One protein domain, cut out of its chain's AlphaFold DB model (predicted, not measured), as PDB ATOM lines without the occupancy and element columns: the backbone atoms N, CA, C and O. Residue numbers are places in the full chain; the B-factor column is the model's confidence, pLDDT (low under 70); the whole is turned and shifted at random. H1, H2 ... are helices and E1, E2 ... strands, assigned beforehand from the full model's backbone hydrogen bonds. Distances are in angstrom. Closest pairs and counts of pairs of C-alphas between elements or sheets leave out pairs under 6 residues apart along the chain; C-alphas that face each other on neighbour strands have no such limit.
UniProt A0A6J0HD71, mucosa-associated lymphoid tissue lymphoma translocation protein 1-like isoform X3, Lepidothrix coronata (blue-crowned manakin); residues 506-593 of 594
ATOM      1  N   ARG A 506      30.575 -41.840  36.804       86.00
ATOM      2  CA  ARG A 506      30.654 -40.429  37.168       86.00
ATOM      3  C   ARG A 506      30.144 -39.589  36.019       86.00
ATOM      4  O   ARG A 506      30.673 -39.649  34.918       86.00
ATOM      5  N   THR A 507      29.150 -38.752  36.288       88.12
ATOM      6  CA  THR A 507      28.700 -37.765  35.305       88.12
ATOM      7  C   THR A 507      29.530 -36.493  35.441       88.12
ATOM      8  O   THR A 507      29.612 -35.902  36.518       88.12
ATOM      9  N   LEU A 508      30.149 -36.069  34.344       89.19
ATOM     10  CA  LEU A 508      30.828 -34.790  34.201       89.19
ATOM     11  C   LEU A 508      29.886 -33.786  33.538       89.19
ATOM     12  O   LEU A 508      29.238 -34.101  32.542       89.19
ATOM     13  N   THR A 509      29.834 -32.570  34.079       90.31
ATOM     14  CA  THR A 509      29.096 -31.447  33.484       90.31
ATOM     15  C   THR A 509      30.094 -30.382  33.056       90.31
ATOM     16  O   THR A 509      30.891 -29.918  33.870       90.31
ATOM     17  N   PHE A 510      30.068 -30.015  31.779       89.50
ATOM     18  CA  PHE A 510      30.949 -29.004  31.203       89.50
ATOM     19  C   PHE A 510      30.348 -27.599  31.364       89.50
ATOM     20  O   PHE A 510      29.125 -27.469  31.443       89.50
ATOM     21  N   PRO A 511      31.165 -26.527  31.339       91.06
ATOM     22  CA  PRO A 511      30.674 -25.148  31.458       91.06
ATOM     23  C   PRO A 511      29.616 -24.760  30.415       91.06
ATOM     24  O   PRO A 511      28.754 -23.932  30.687       91.06
ATOM     25  N   CYS A 512      29.638 -25.385  29.234       86.38
ATOM     26  CA  CYS A 512      28.627 -25.191  28.193       86.38
ATOM     27  C   CYS A 512      27.288 -25.900  28.479       86.38
ATOM     28  O   CYS A 512      26.390 -25.849  27.644       86.38
ATOM     29  N   GLY A 513      27.144 -26.583  29.619       86.75
ATOM     30  CA  GLY A 513      25.954 -27.348  30.003       86.75
ATOM     31  C   GLY A 513      25.885 -28.762  29.417       86.75
ATOM     32  O   GLY A 513      24.993 -29.525  29.781       86.75
ATOM     33  N   ALA A 514      26.815 -29.139  28.531       88.94
ATOM     34  CA  ALA A 514      26.920 -30.511  28.040       88.94
ATOM     35  C   ALA A 514      27.289 -31.470  29.181       88.94
ATOM     36  O   ALA A 514      28.046 -31.114  30.089       88.94
ATOM     37  N   ARG A 515      26.774 -32.700  29.125       89.75
ATOM     38  CA  ARG A 515      27.035 -33.739  30.128       89.75
ATOM     39  C   ARG A 515      27.623 -34.978  29.471       89.75
ATOM     40  O   ARG A 515      27.152 -35.393  28.416       89.75
ATOM     41  N   ALA A 516      28.623 -35.569  30.109       88.94
ATOM     42  CA  ALA A 516      29.204 -36.842  29.703       88.94
ATOM     43  C   ALA A 516      29.225 -37.801  30.892       88.94
ATOM     44  O   ALA A 516      29.625 -37.430  31.992       88.94
ATOM     45  N   GLU A 517      28.796 -39.033  30.675       87.94
ATOM     46  CA  GLU A 517      28.868 -40.105  31.657       87.94
ATOM     47  C   GLU A 517      30.162 -40.889  31.440       87.94
ATOM     48  O   GLU A 517      30.378 -41.450  30.369       87.94
ATOM     49  N   LEU A 518      31.031 -40.910  32.448       87.06
ATOM     50  CA  LEU A 518      32.206 -41.769  32.502       87.06
ATOM     51  C   LEU A 518      31.869 -43.055  33.242       87.06
ATOM     52  O   LEU A 518      31.255 -43.010  34.308       87.06
ATOM     53  N   ARG A 519      32.328 -44.184  32.715       82.50
ATOM     54  CA  ARG A 519      32.199 -45.506  33.329       82.50
ATOM     55  C   ARG A 519      33.552 -46.194  33.372       82.50
ATOM     56  O   ARG A 519      34.299 -46.156  32.398       82.50
ATOM     57  N   PHE A 520      33.843 -46.839  34.493       82.69
ATOM     58  CA  PHE A 520      35.069 -47.596  34.707       82.69
ATOM     59  C   PHE A 520      34.725 -49.085  34.737       82.69
ATOM     60  O   PHE A 520      34.130 -49.583  35.691       82.69
ATOM     61  N   LEU A 521      35.068 -49.788  33.659       78.75
ATOM     62  CA  LEU A 521      34.790 -51.205  33.465       78.75
ATOM     63  C   LEU A 521      36.060 -52.004  33.744       78.75
ATOM     64  O   LEU A 521      37.100 -51.759  33.138       78.75
ATOM     65  N   ARG A 522      36.000 -52.977  34.648       77.81
ATOM     66  CA  ARG A 522      37.151 -53.821  34.991       77.81
ATOM     67  C   ARG A 522      36.917 -55.238  34.481       77.81
ATOM     68  O   ARG A 522      35.928 -55.855  34.865       77.81
ATOM     69  N   LEU A 523      37.818 -55.737  33.632       74.38
ATOM     70  CA  LEU A 523      37.819 -57.140  33.188       74.38
ATOM     71  C   LEU A 523      38.856 -57.982  33.926       74.38
ATOM     72  O   LEU A 523      38.578 -59.121  34.282       74.38
ATOM     73  N   PHE A 524      40.029 -57.403  34.177       83.75
ATOM     74  CA  PHE A 524      41.107 -58.023  34.940       83.75
ATOM     75  C   PHE A 524      41.541 -57.069  36.048       83.75
ATOM     76  O   PHE A 524      41.337 -55.857  35.950       83.75
ATOM     77  N   SER A 525      42.162 -57.579  37.107       84.69
ATOM     78  CA  SER A 525      42.612 -56.749  38.229       84.69
ATOM     79  C   SER A 525      43.616 -55.676  37.797       84.69
ATOM     80  O   SER A 525      43.635 -54.602  38.392       84.69
ATOM     81  N   ASN A 526      44.393 -55.927  36.737       79.38
ATOM     82  CA  ASN A 526      45.340 -54.967  36.177       79.38
ATOM     83  C   ASN A 526      44.952 -54.351  34.821       79.38
ATOM     84  O   ASN A 526      45.791 -53.705  34.182       79.38
ATOM     85  N   LEU A 527      43.698 -54.535  34.391       80.00
ATOM     86  CA  LEU A 527      43.172 -53.981  33.147       80.00
ATOM     87  C   LEU A 527      41.795 -53.353  33.373       80.00
ATOM     88  O   LEU A 527      40.812 -54.033  33.682       80.00
ATOM     89  N   MET A 528      41.721 -52.044  33.151       81.06
ATOM     90  CA  MET A 528      40.498 -51.256  33.245       81.06
ATOM     91  C   MET A 528      40.214 -50.573  31.915       81.06
ATOM     92  O   MET A 528      41.105 -50.034  31.275       81.06
ATOM     93  N   SER A 529      38.957 -50.572  31.502       78.88
ATOM     94  CA  SER A 529      38.472 -49.809  30.361       78.88
ATOM     95  C   SER A 529      37.663 -48.625  30.861       78.88
ATOM     96  O   SER A 529      36.719 -48.780  31.633       78.88
ATOM     97  N   VAL A 530      38.060 -47.433  30.442       81.31
ATOM     98  CA  VAL A 530      37.348 -46.190  30.696       81.31
ATOM     99  C   VAL A 530      36.489 -45.902  29.484       81.31
ATOM    100  O   VAL A 530      36.982 -45.791  28.362       81.31
ATOM    101  N   CYS A 531      35.196 -45.779  29.715       81.69
ATOM    102  CA  CYS A 531      34.222 -45.516  28.677       81.69
ATOM    103  C   CYS A 531      33.559 -44.175  28.939       81.69
ATOM    104  O   CYS A 531      33.296 -43.826  30.090       81.69
ATOM    105  N   ALA A 532      33.278 -43.432  27.877       83.69
ATOM    106  CA  ALA A 532      32.551 -42.182  27.972       83.69
ATOM    107  C   ALA A 532      31.356 -42.190  27.026       83.69
ATOM    108  O   ALA A 532      31.485 -42.590  25.867       83.69
ATOM    109  N   LYS A 533      30.212 -41.732  27.530       85.00
ATOM    110  CA  LYS A 533      28.986 -41.542  26.759       85.00
ATOM    111  C   LYS A 533      28.543 -40.093  26.858       85.00
ATOM    112  O   LYS A 533      28.365 -39.564  27.957       85.00
ATOM    113  N   LEU A 534      28.379 -39.434  25.720       85.56
ATOM    114  CA  LEU A 534      27.889 -38.070  25.667       85.56
ATOM    115  C   LEU A 534      26.359 -38.075  25.766       85.56
ATOM    116  O   LEU A 534      25.668 -38.795  25.050       85.56
ATOM    117  N   GLN A 535      25.812 -37.264  26.669       86.25
ATOM    118  CA  GLN A 535      24.366 -37.090  26.781       86.25
ATOM    119  C   GLN A 535      23.862 -36.065  25.762       86.25
ATOM    120  O   GLN A 535      24.638 -35.264  25.236       86.25
ATOM    121  N   ALA A 536      22.548 -36.064  25.518       83.50
ATOM    122  CA  ALA A 536      21.915 -35.117  24.606       83.50
ATOM    123  C   ALA A 536      22.348 -33.667  24.926       83.50
ATOM    124  O   ALA A 536      22.238 -33.244  26.087       83.50
ATOM    125  N   PRO A 537      22.873 -32.921  23.935       82.50
ATOM    126  CA  PRO A 537      23.391 -31.584  24.167       82.50
ATOM    127  C   PRO A 537      22.254 -30.601  24.497       82.50
ATOM    128  O   PRO A 537      21.130 -30.766  24.017       82.50
ATOM    129  N   PRO A 538      22.525 -29.556  25.298       84.88
ATOM    130  CA  PRO A 538      21.587 -28.457  25.495       84.88
ATOM    131  C   PRO A 538      21.240 -27.760  24.172       84.88
ATOM    132  O   PRO A 538      22.081 -27.672  23.280       84.88
ATOM    133  N   ALA A 539      20.039 -27.181  24.076       85.31
ATOM    134  CA  ALA A 539      19.524 -26.572  22.842       85.31
ATOM    135  C   ALA A 539      20.405 -25.447  22.251       85.31
ATOM    136  O   ALA A 539      20.318 -25.167  21.060       85.31
ATOM    137  N   HIS A 540      21.251 -24.800  23.060       86.75
ATOM    138  CA  HIS A 540      22.175 -23.747  22.615       86.75
ATOM    139  C   HIS A 540      23.509 -24.271  22.059       86.75
ATOM    140  O   HIS A 540      24.333 -23.474  21.617       86.75
ATOM    141  N   VAL A 541      23.749 -25.585  22.092       85.19
ATOM    142  CA  VAL A 541      24.978 -26.213  21.593       85.19
ATOM    143  C   VAL A 541      24.689 -26.914  20.266       85.19
ATOM    144  O   VAL A 541      23.907 -27.857  20.209       85.19
ATOM    145  N   THR A 542      25.334 -26.465  19.190       80.50
ATOM    146  CA  THR A 542      25.075 -26.940  17.818       80.50
ATOM    147  C   THR A 542      25.885 -28.170  17.416       80.50
ATOM    148  O   THR A 542      25.447 -28.937  16.563       80.50
ATOM    149  N   ALA A 543      27.060 -28.372  18.016       81.88
ATOM    150  CA  ALA A 543      27.909 -29.530  17.765       81.88
ATOM    151  C   ALA A 543      28.749 -29.870  19.001       81.88
ATOM    152  O   ALA A 543      29.284 -28.987  19.672       81.88
ATOM    153  N   THR A 544      28.898 -31.162  19.276       79.62
ATOM    154  CA  THR A 544      29.667 -31.681  20.409       79.62
ATOM    155  C   THR A 544      30.503 -32.873  19.976       79.62
ATOM    156  O   THR A 544      29.993 -33.783  19.327       79.62
ATOM    157  N   ARG A 545      31.775 -32.897  20.381       82.25
ATOM    158  CA  ARG A 545      32.670 -34.044  20.210       82.25
ATOM    159  C   ARG A 545      33.331 -34.348  21.544       82.25
ATOM    160  O   ARG A 545      33.923 -33.459  22.149       82.25
ATOM    161  N   LEU A 546      33.229 -35.597  21.980       80.75
ATOM    162  CA  LEU A 546      33.906 -36.095  23.169       80.75
ATOM    163  C   LEU A 546      35.157 -36.868  22.743       80.75
ATOM    164  O   LEU A 546      35.127 -37.595  21.752       80.75
ATOM    165  N   LEU A 547      36.258 -36.674  23.461       79.31
ATOM    166  CA  LEU A 547      37.511 -37.395  23.259       79.31
ATOM    167  C   LEU A 547      38.075 -37.761  24.629       79.31
ATOM    168  O   LEU A 547      38.139 -36.913  25.520       79.31
ATOM    169  N   LEU A 548      38.489 -39.016  24.784       76.44
ATOM    170  CA  LEU A 548      39.270 -39.461  25.933       76.44
ATOM    171  C   LEU A 548      40.750 -39.384  25.564       76.44
ATOM    172  O   LEU A 548      41.196 -40.046  24.629       76.44
ATOM    173  N   CYS A 549      41.497 -38.564  26.299       73.38
ATOM    174  CA  CYS A 549      42.938 -38.419  26.135       73.38
ATOM    175  C   CYS A 549      43.657 -39.061  27.320       73.38
ATOM    176  O   CYS A 549      43.212 -38.953  28.464       73.38
ATOM    177  N   GLN A 550      44.782 -39.709  27.043       66.50
ATOM    178  CA  GLN A 550      45.606 -40.326  28.068       66.50
ATOM    179  C   GLN A 550      46.355 -39.258  28.890       66.50
ATOM    180  O   GLN A 550      46.914 -38.331  28.303       66.50
ATOM    181  N   PRO A 551      46.408 -39.383  30.229       66.25
ATOM    182  CA  PRO A 551      47.273 -38.558  31.065       66.25
ATOM    183  C   PRO A 551      48.758 -38.751  30.705       66.25
ATOM    184  O   PRO A 551      49.191 -39.903  30.598       66.25
ATOM    185  N   PRO A 552      49.559 -37.675  30.582       63.31
ATOM    186  CA  PRO A 552      50.985 -37.764  30.242       63.31
ATOM    187  C   PRO A 552      51.796 -38.572  31.273       63.31
ATOM    188  O   PRO A 552      52.739 -39.270  30.921       63.31
ATOM    189  N   GLU A 553      51.364 -38.578  32.538       60.91
ATOM    190  CA  GLU A 553      51.936 -39.388  33.628       60.91
ATOM    191  C   GLU A 553      51.814 -40.907  33.395       60.91
ATOM    192  O   GLU A 553      52.530 -41.692  34.010       60.91
ATOM    193  N   MET A 554      50.933 -41.338  32.485       56.00
ATOM    194  CA  MET A 554      50.730 -42.747  32.143       56.00
ATOM    195  C   MET A 554      51.348 -43.157  30.802       56.00
ATOM    196  O   MET A 554      51.158 -44.302  30.390       56.00
ATOM    197  N   GLU A 555      52.096 -42.291  30.109       54.94
ATOM    198  CA  GLU A 555      52.744 -42.648  28.832       54.94
ATOM    199  C   GLU A 555      53.695 -43.854  28.965       54.94
ATOM    200  O   GLU A 555      53.733 -44.709  28.081       54.94
ATOM    201  N   ALA A 556      54.370 -44.007  30.112       50.22
ATOM    202  CA  ALA A 556      55.241 -45.154  30.402       50.22
ATOM    203  C   ALA A 556      54.482 -46.490  30.576       50.22
ATOM    204  O   ALA A 556      55.062 -47.568  30.431       50.22
ATOM    205  N   VAL A 557      53.180 -46.437  30.877       50.75
ATOM    206  CA  VAL A 557      52.325 -47.604  31.150       50.75
ATOM    207  C   VAL A 557      51.654 -48.125  29.859       50.75
ATOM    208  O   VAL A 557      51.302 -49.304  29.764       50.75
ATOM    209  N   ALA A 558      51.560 -47.291  28.815       47.34
ATOM    210  CA  ALA A 558      50.834 -47.581  27.572       47.34
ATOM    211  C   ALA A 558      51.708 -47.930  26.352       47.34
ATOM    212  O   ALA A 558      51.311 -47.707  25.208       47.34
ATOM    213  N   MET A 559      52.875 -48.540  26.552       40.44
ATOM    214  CA  MET A 559      53.643 -49.114  25.439       40.44
ATOM    215  C   MET A 559      53.071 -50.480  25.029       40.44
ATOM    216  O   MET A 559      53.387 -51.496  25.637       40.44
ATOM    217  N   GLN A 560      52.169 -50.469  24.041       44.31
ATOM    218  CA  GLN A 560      52.135 -51.344  22.849       44.31
ATOM    219  C   GLN A 560      50.771 -51.168  22.160       44.31
ATOM    220  O   GLN A 560      49.775 -51.786  22.530       44.31
ATOM    221  N   ARG A 561      50.719 -50.250  21.192       48.66
ATOM    222  CA  ARG A 561      49.576 -50.058  20.295       48.66
ATOM    223  C   ARG A 561      49.601 -51.143  19.213       48.66
ATOM    224  O   ARG A 561      50.675 -51.498  18.747       48.66
ATOM    225  N   GLU A 562      48.403 -51.600  18.851       43.59
ATOM    226  CA  GLU A 562      48.004 -52.367  17.652       43.59
ATOM    227  C   GLU A 562      47.652 -53.860  17.810       43.59
ATOM    228  O   GLU A 562      46.668 -54.247  17.199       43.59
ATOM    229  N   SER A 563      48.274 -54.681  18.675       43.34
ATOM    230  CA  SER A 563      47.812 -56.090  18.855       43.34
ATOM    231  C   SER A 563      47.004 -56.364  20.132       43.34
ATOM    232  O   SER A 563      46.364 -57.406  20.248       43.34
ATOM    233  N   ARG A 564      47.032 -55.445  21.112       51.28
ATOM    234  CA  ARG A 564      46.394 -55.618  22.437       51.28
ATOM    235  C   ARG A 564      44.867 -55.462  22.423       51.28
ATOM    236  O   ARG A 564      44.212 -55.917  23.356       51.28
ATOM    237  N   LEU A 565      44.324 -54.768  21.421       52.78
ATOM    238  CA  LEU A 565      42.985 -54.170  21.474       52.78
ATOM    239  C   LEU A 565      41.874 -55.164  21.101       52.78
ATOM    240  O   LEU A 565      40.905 -55.276  21.844       52.78
ATOM    241  N   ASP A 566      42.044 -55.970  20.052       60.38
ATOM    242  CA  ASP A 566      40.920 -56.715  19.461       60.38
ATOM    243  C   ASP A 566      40.294 -57.765  20.397       60.38
ATOM    244  O   ASP A 566      39.070 -57.842  20.533       60.38
ATOM    245  N   HIS A 567      41.106 -58.559  21.104       64.50
ATOM    246  CA  HIS A 567      40.593 -59.643  21.954       64.50
ATOM    247  C   HIS A 567      39.922 -59.117  23.229       64.50
ATOM    248  O   HIS A 567      38.840 -59.572  23.603       64.50
ATOM    249  N   VAL A 568      40.538 -58.134  23.893       69.88
ATOM    250  CA  VAL A 568      39.986 -57.531  25.113       69.88
ATOM    251  C   VAL A 568      38.744 -56.704  24.786       69.88
ATOM    252  O   VAL A 568      37.770 -56.769  25.529       69.88
ATOM    253  N   GLU A 569      38.726 -55.981  23.662       68.44
ATOM    254  CA  GLU A 569      37.534 -55.263  23.194       68.44
ATOM    255  C   GLU A 569      36.378 -56.203  22.857       68.44
ATOM    256  O   GLU A 569      35.233 -55.918  23.207       68.44
ATOM    257  N   THR A 570      36.665 -57.358  22.256       71.25
ATOM    258  CA  THR A 570      35.639 -58.368  21.979       71.25
ATOM    259  C   THR A 570      35.073 -58.953  23.274       71.25
ATOM    260  O   THR A 570      33.854 -59.067  23.425       71.25
ATOM    261  N   LEU A 571      35.928 -59.255  24.259       74.81
ATOM    262  CA  LEU A 571      35.475 -59.692  25.583       74.81
ATOM    263  C   LEU A 571      34.664 -58.601  26.298       74.81
ATOM    264  O   LEU A 571      33.610 -58.912  26.852       74.81
ATOM    265  N   LEU A 572      35.082 -57.331  26.235       71.56
ATOM    266  CA  LEU A 572      34.312 -56.196  26.764       71.56
ATOM    267  C   LEU A 572      32.926 -56.134  26.129       71.56
ATOM    268  O   LEU A 572      31.941 -56.032  26.854       71.56
ATOM    269  N   ALA A 573      32.846 -56.240  24.802       67.69
ATOM    270  CA  ALA A 573      31.588 -56.214  24.064       67.69
ATOM    271  C   ALA A 573      30.684 -57.419  24.378       67.69
ATOM    272  O   ALA A 573      29.463 -57.308  24.281       67.69
ATOM    273  N   SER A 574      31.260 -58.559  24.779       71.12
ATOM    274  CA  SER A 574      30.491 -59.729  25.222       71.12
ATOM    275  C   SER A 574      29.829 -59.531  26.593       71.12
ATOM    276  O   SER A 574      28.767 -60.093  26.858       71.12
ATOM    277  N   VAL A 575      30.437 -58.717  27.461       69.56
ATOM    278  CA  VAL A 575      29.982 -58.490  28.845       69.56
ATOM    279  C   VAL A 575      29.122 -57.233  28.956       69.56
ATOM    280  O   VAL A 575      28.146 -57.204  29.703       69.56
ATOM    281  N   TYR A 576      29.478 -56.195  28.206       67.44
ATOM    282  CA  TYR A 576      28.858 -54.879  28.232       67.44
ATOM    283  C   TYR A 576      28.265 -54.569  26.856       67.44
ATOM    284  O   TYR A 576      28.934 -54.697  25.833       67.44
ATOM    285  N   LYS A 577      26.993 -54.154  26.813       60.19
ATOM    286  CA  LYS A 577      26.292 -53.864  25.554       60.19
ATOM    287  C   LYS A 577      27.018 -52.767  24.764       60.19
ATOM    288  O   LYS A 577      27.205 -51.656  25.255       60.19
ATOM    289  N   ARG A 578      27.368 -53.069  23.507       50.69
ATOM    290  CA  ARG A 578      28.098 -52.175  22.582       50.69
ATOM    291  C   ARG A 578      27.385 -50.838  22.313       50.69
ATOM    292  O   ARG A 578      28.039 -49.857  21.992       50.69
ATOM    293  N   GLU A 579      26.064 -50.785  22.490       49.81
ATOM    294  CA  GLU A 579      25.200 -49.608  22.269       49.81
ATOM    295  C   GLU A 579      25.367 -48.483  23.321       49.81
ATOM    296  O   GLU A 579      24.695 -47.451  23.265       49.81
ATOM    297  N   GLU A 580      26.256 -48.654  24.304       52.16
ATOM    298  CA  GLU A 580      26.430 -47.723  25.427       52.16
ATOM    299  C   GLU A 580      27.777 -46.975  25.448       52.16
ATOM    300  O   GLU A 580      28.056 -46.271  26.418       52.16
ATOM    301  N   LEU A 581      28.608 -47.095  24.405       57.44
ATOM    302  CA  LEU A 581      30.016 -46.679  24.435       57.44
ATOM    303  C   LEU A 581      30.360 -45.741  23.258       57.44
ATOM    304  O   LEU A 581      30.641 -46.217  22.163       57.44
ATOM    305  N   ASP A 582      30.372 -44.416  23.469       60.34
ATOM    306  CA  ASP A 582      30.745 -43.451  22.409       60.34
ATOM    307  C   ASP A 582      32.270 -43.342  22.236       60.34
ATOM    308  O   ASP A 582      32.774 -43.086  21.143       60.34
ATOM    309  N   CYS A 583      33.024 -43.510  23.326       69.62
ATOM    310  CA  CYS A 583      34.487 -43.522  23.357       69.62
ATOM    311  C   CYS A 583      34.970 -44.563  24.374       69.62
ATOM    312  O   CYS A 583      34.468 -44.591  25.499       69.62
ATOM    313  N   VAL A 584      35.973 -45.369  24.016       70.88
ATOM    314  CA  VAL A 584      36.602 -46.354  24.912       70.88
ATOM    315  C   VAL A 584      38.108 -46.127  24.951       70.88
ATOM    316  O   VAL A 584      38.734 -45.849  23.931       70.88
ATOM    317  N   PHE A 585      38.682 -46.233  26.143       75.06
ATOM    318  CA  PHE A 585      40.106 -46.103  26.398       75.06
ATOM    319  C   PHE A 585      40.558 -47.187  27.383       75.06
ATOM    320  O   PHE A 585      39.932 -47.366  28.425       75.06
ATOM    321  N   GLN A 586      41.631 -47.915  27.073       72.94
ATOM    322  CA  GLN A 586      42.122 -49.010  27.914       72.94
ATOM    323  C   GLN A 586      43.341 -48.595  28.742       72.94
ATOM    324  O   GLN A 586      44.331 -48.078  28.227       72.94
ATOM    325  N   LEU A 587      43.268 -48.889  30.035       73.62
ATOM    326  CA  LEU A 587      44.338 -48.796  31.013       73.62
ATOM    327  C   LEU A 587      44.807 -50.200  31.361       73.62
ATOM    328  O   LEU A 587      44.164 -50.918  32.127       73.62
ATOM    329  N   CYS A 588      45.941 -50.587  30.801       71.12
ATOM    330  CA  CYS A 588      46.585 -51.857  31.099       71.12
ATOM    331  C   CYS A 588      47.794 -51.621  31.999       71.12
ATOM    332  O   CYS A 588      48.360 -50.537  31.982       71.12
ATOM    333  N   GLY A 589      48.256 -52.635  32.728       67.50
ATOM    334  CA  GLY A 589      49.466 -52.479  33.535       67.50
ATOM    335  C   GLY A 589      49.241 -51.645  34.799       67.50
ATOM    336  O   GLY A 589      50.183 -51.021  35.280       67.50
ATOM    337  N   LEU A 590      48.012 -51.615  35.330       75.19
ATOM    338  CA  LEU A 590      47.666 -50.830  36.524       75.19
ATOM    339  C   LEU A 590      48.536 -51.173  37.741       75.19
ATOM    340  O   LEU A 590      48.719 -50.328  38.607       75.19
ATOM    341  N   GLN A 591      49.131 -52.371  37.784       71.62
ATOM    342  CA  GLN A 591      50.085 -52.769  38.823       71.62
ATOM    343  C   GLN A 591      51.358 -51.905  38.866       71.62
ATOM    344  O   GLN A 591      52.113 -51.982  39.830       71.62
ATOM    345  N   LYS A 592      51.624 -51.122  37.813       68.06
ATOM    346  CA  LYS A 592      52.790 -50.234  37.697       68.06
ATOM    347  C   LYS A 592      52.542 -48.841  38.277       68.06
ATOM    348  O   LYS A 592      53.488 -48.068  38.393       68.06
ATOM    349  N   ILE A 593      51.290 -48.509  38.588       65.44
ATOM    350  CA  ILE A 593      50.896 -47.218  39.154       65.44
ATOM    351  C   ILE A 593      51.127 -47.296  40.669       65.44
ATOM    352  O   ILE A 593      50.579 -48.188  41.317       65.44
TER     353      ILE A 593
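This is residues 506 to 593 of the 594 residues of the protein "mucosa-associated lymphoid tissue lymphoma translocation protein 1-like isoform X3" of Lepidothrix coronata (blue-crowned manakin) (UniProt A0A6J0HD71). A strongly twisted sheet of four strands has one helix, H1, across one face near one end, as two layers, helix on one face of the sheet. A long loop, residues 535 to 564, swings out past the other end and returns to H1. The 88 printed residues hold E1, E2, E3, H1 and E4 in that order; the sheet, E1 - E2 - E3 - E4, is antiparallel throughout. The class is mixed, helices and strands, with under half of the residues, 39, in named elements. The whole is only just loose, close to compact, with a radius of gyration of the C-alphas of 14.6 A and spans of 42 by 31 by 22 A.

E1, residues 506 to 509, and E2, residues 515 to 524, form a hairpin, with N 506 and O 518 2.8 A apart, within hydrogen-bond range. E2 and E3, residues 527 to 534, form another, with N 519 and O 531 at 2.8 A; E1, E2 and E3 make a meander, each strand the antiparallel neighbour of the one before. E4, residues 583 to 588, is the antiparallel neighbour of E3, with N 530 and O 585 at 2.8 A. E1 and E4 are the edge strands and are apart. H1, residues 565 to 575, is on the sheet at a height of 9.5 A, over E2 and E3, and runs across the strands, at 79 degrees to E2 on the local plane. Its closest C-alphas to E2 are those of Leu 572 and Leu 523, 7.4 A apart. In H1 every O i to N i+4 pair is within hydrogen-bond range.

E1 begins at C-alpha 506 (30.654, -40.429, 37.168). E2 measures 28.5 A, E3 23.3 A, E4 16.6 A and H1 15.6 A. E4 ends at C-alpha 588 (46.585, -51.857, 31.099).

The C-alphas farthest apart are those of Ala 539 and Lys 592, 43.4 A. The printed part has no cut. The link from E3 to H1 is long, 30 residues. Mean pLDDT of the printed part is 72.6; residues 550 to 569 and 575 to 583 are among those under 70.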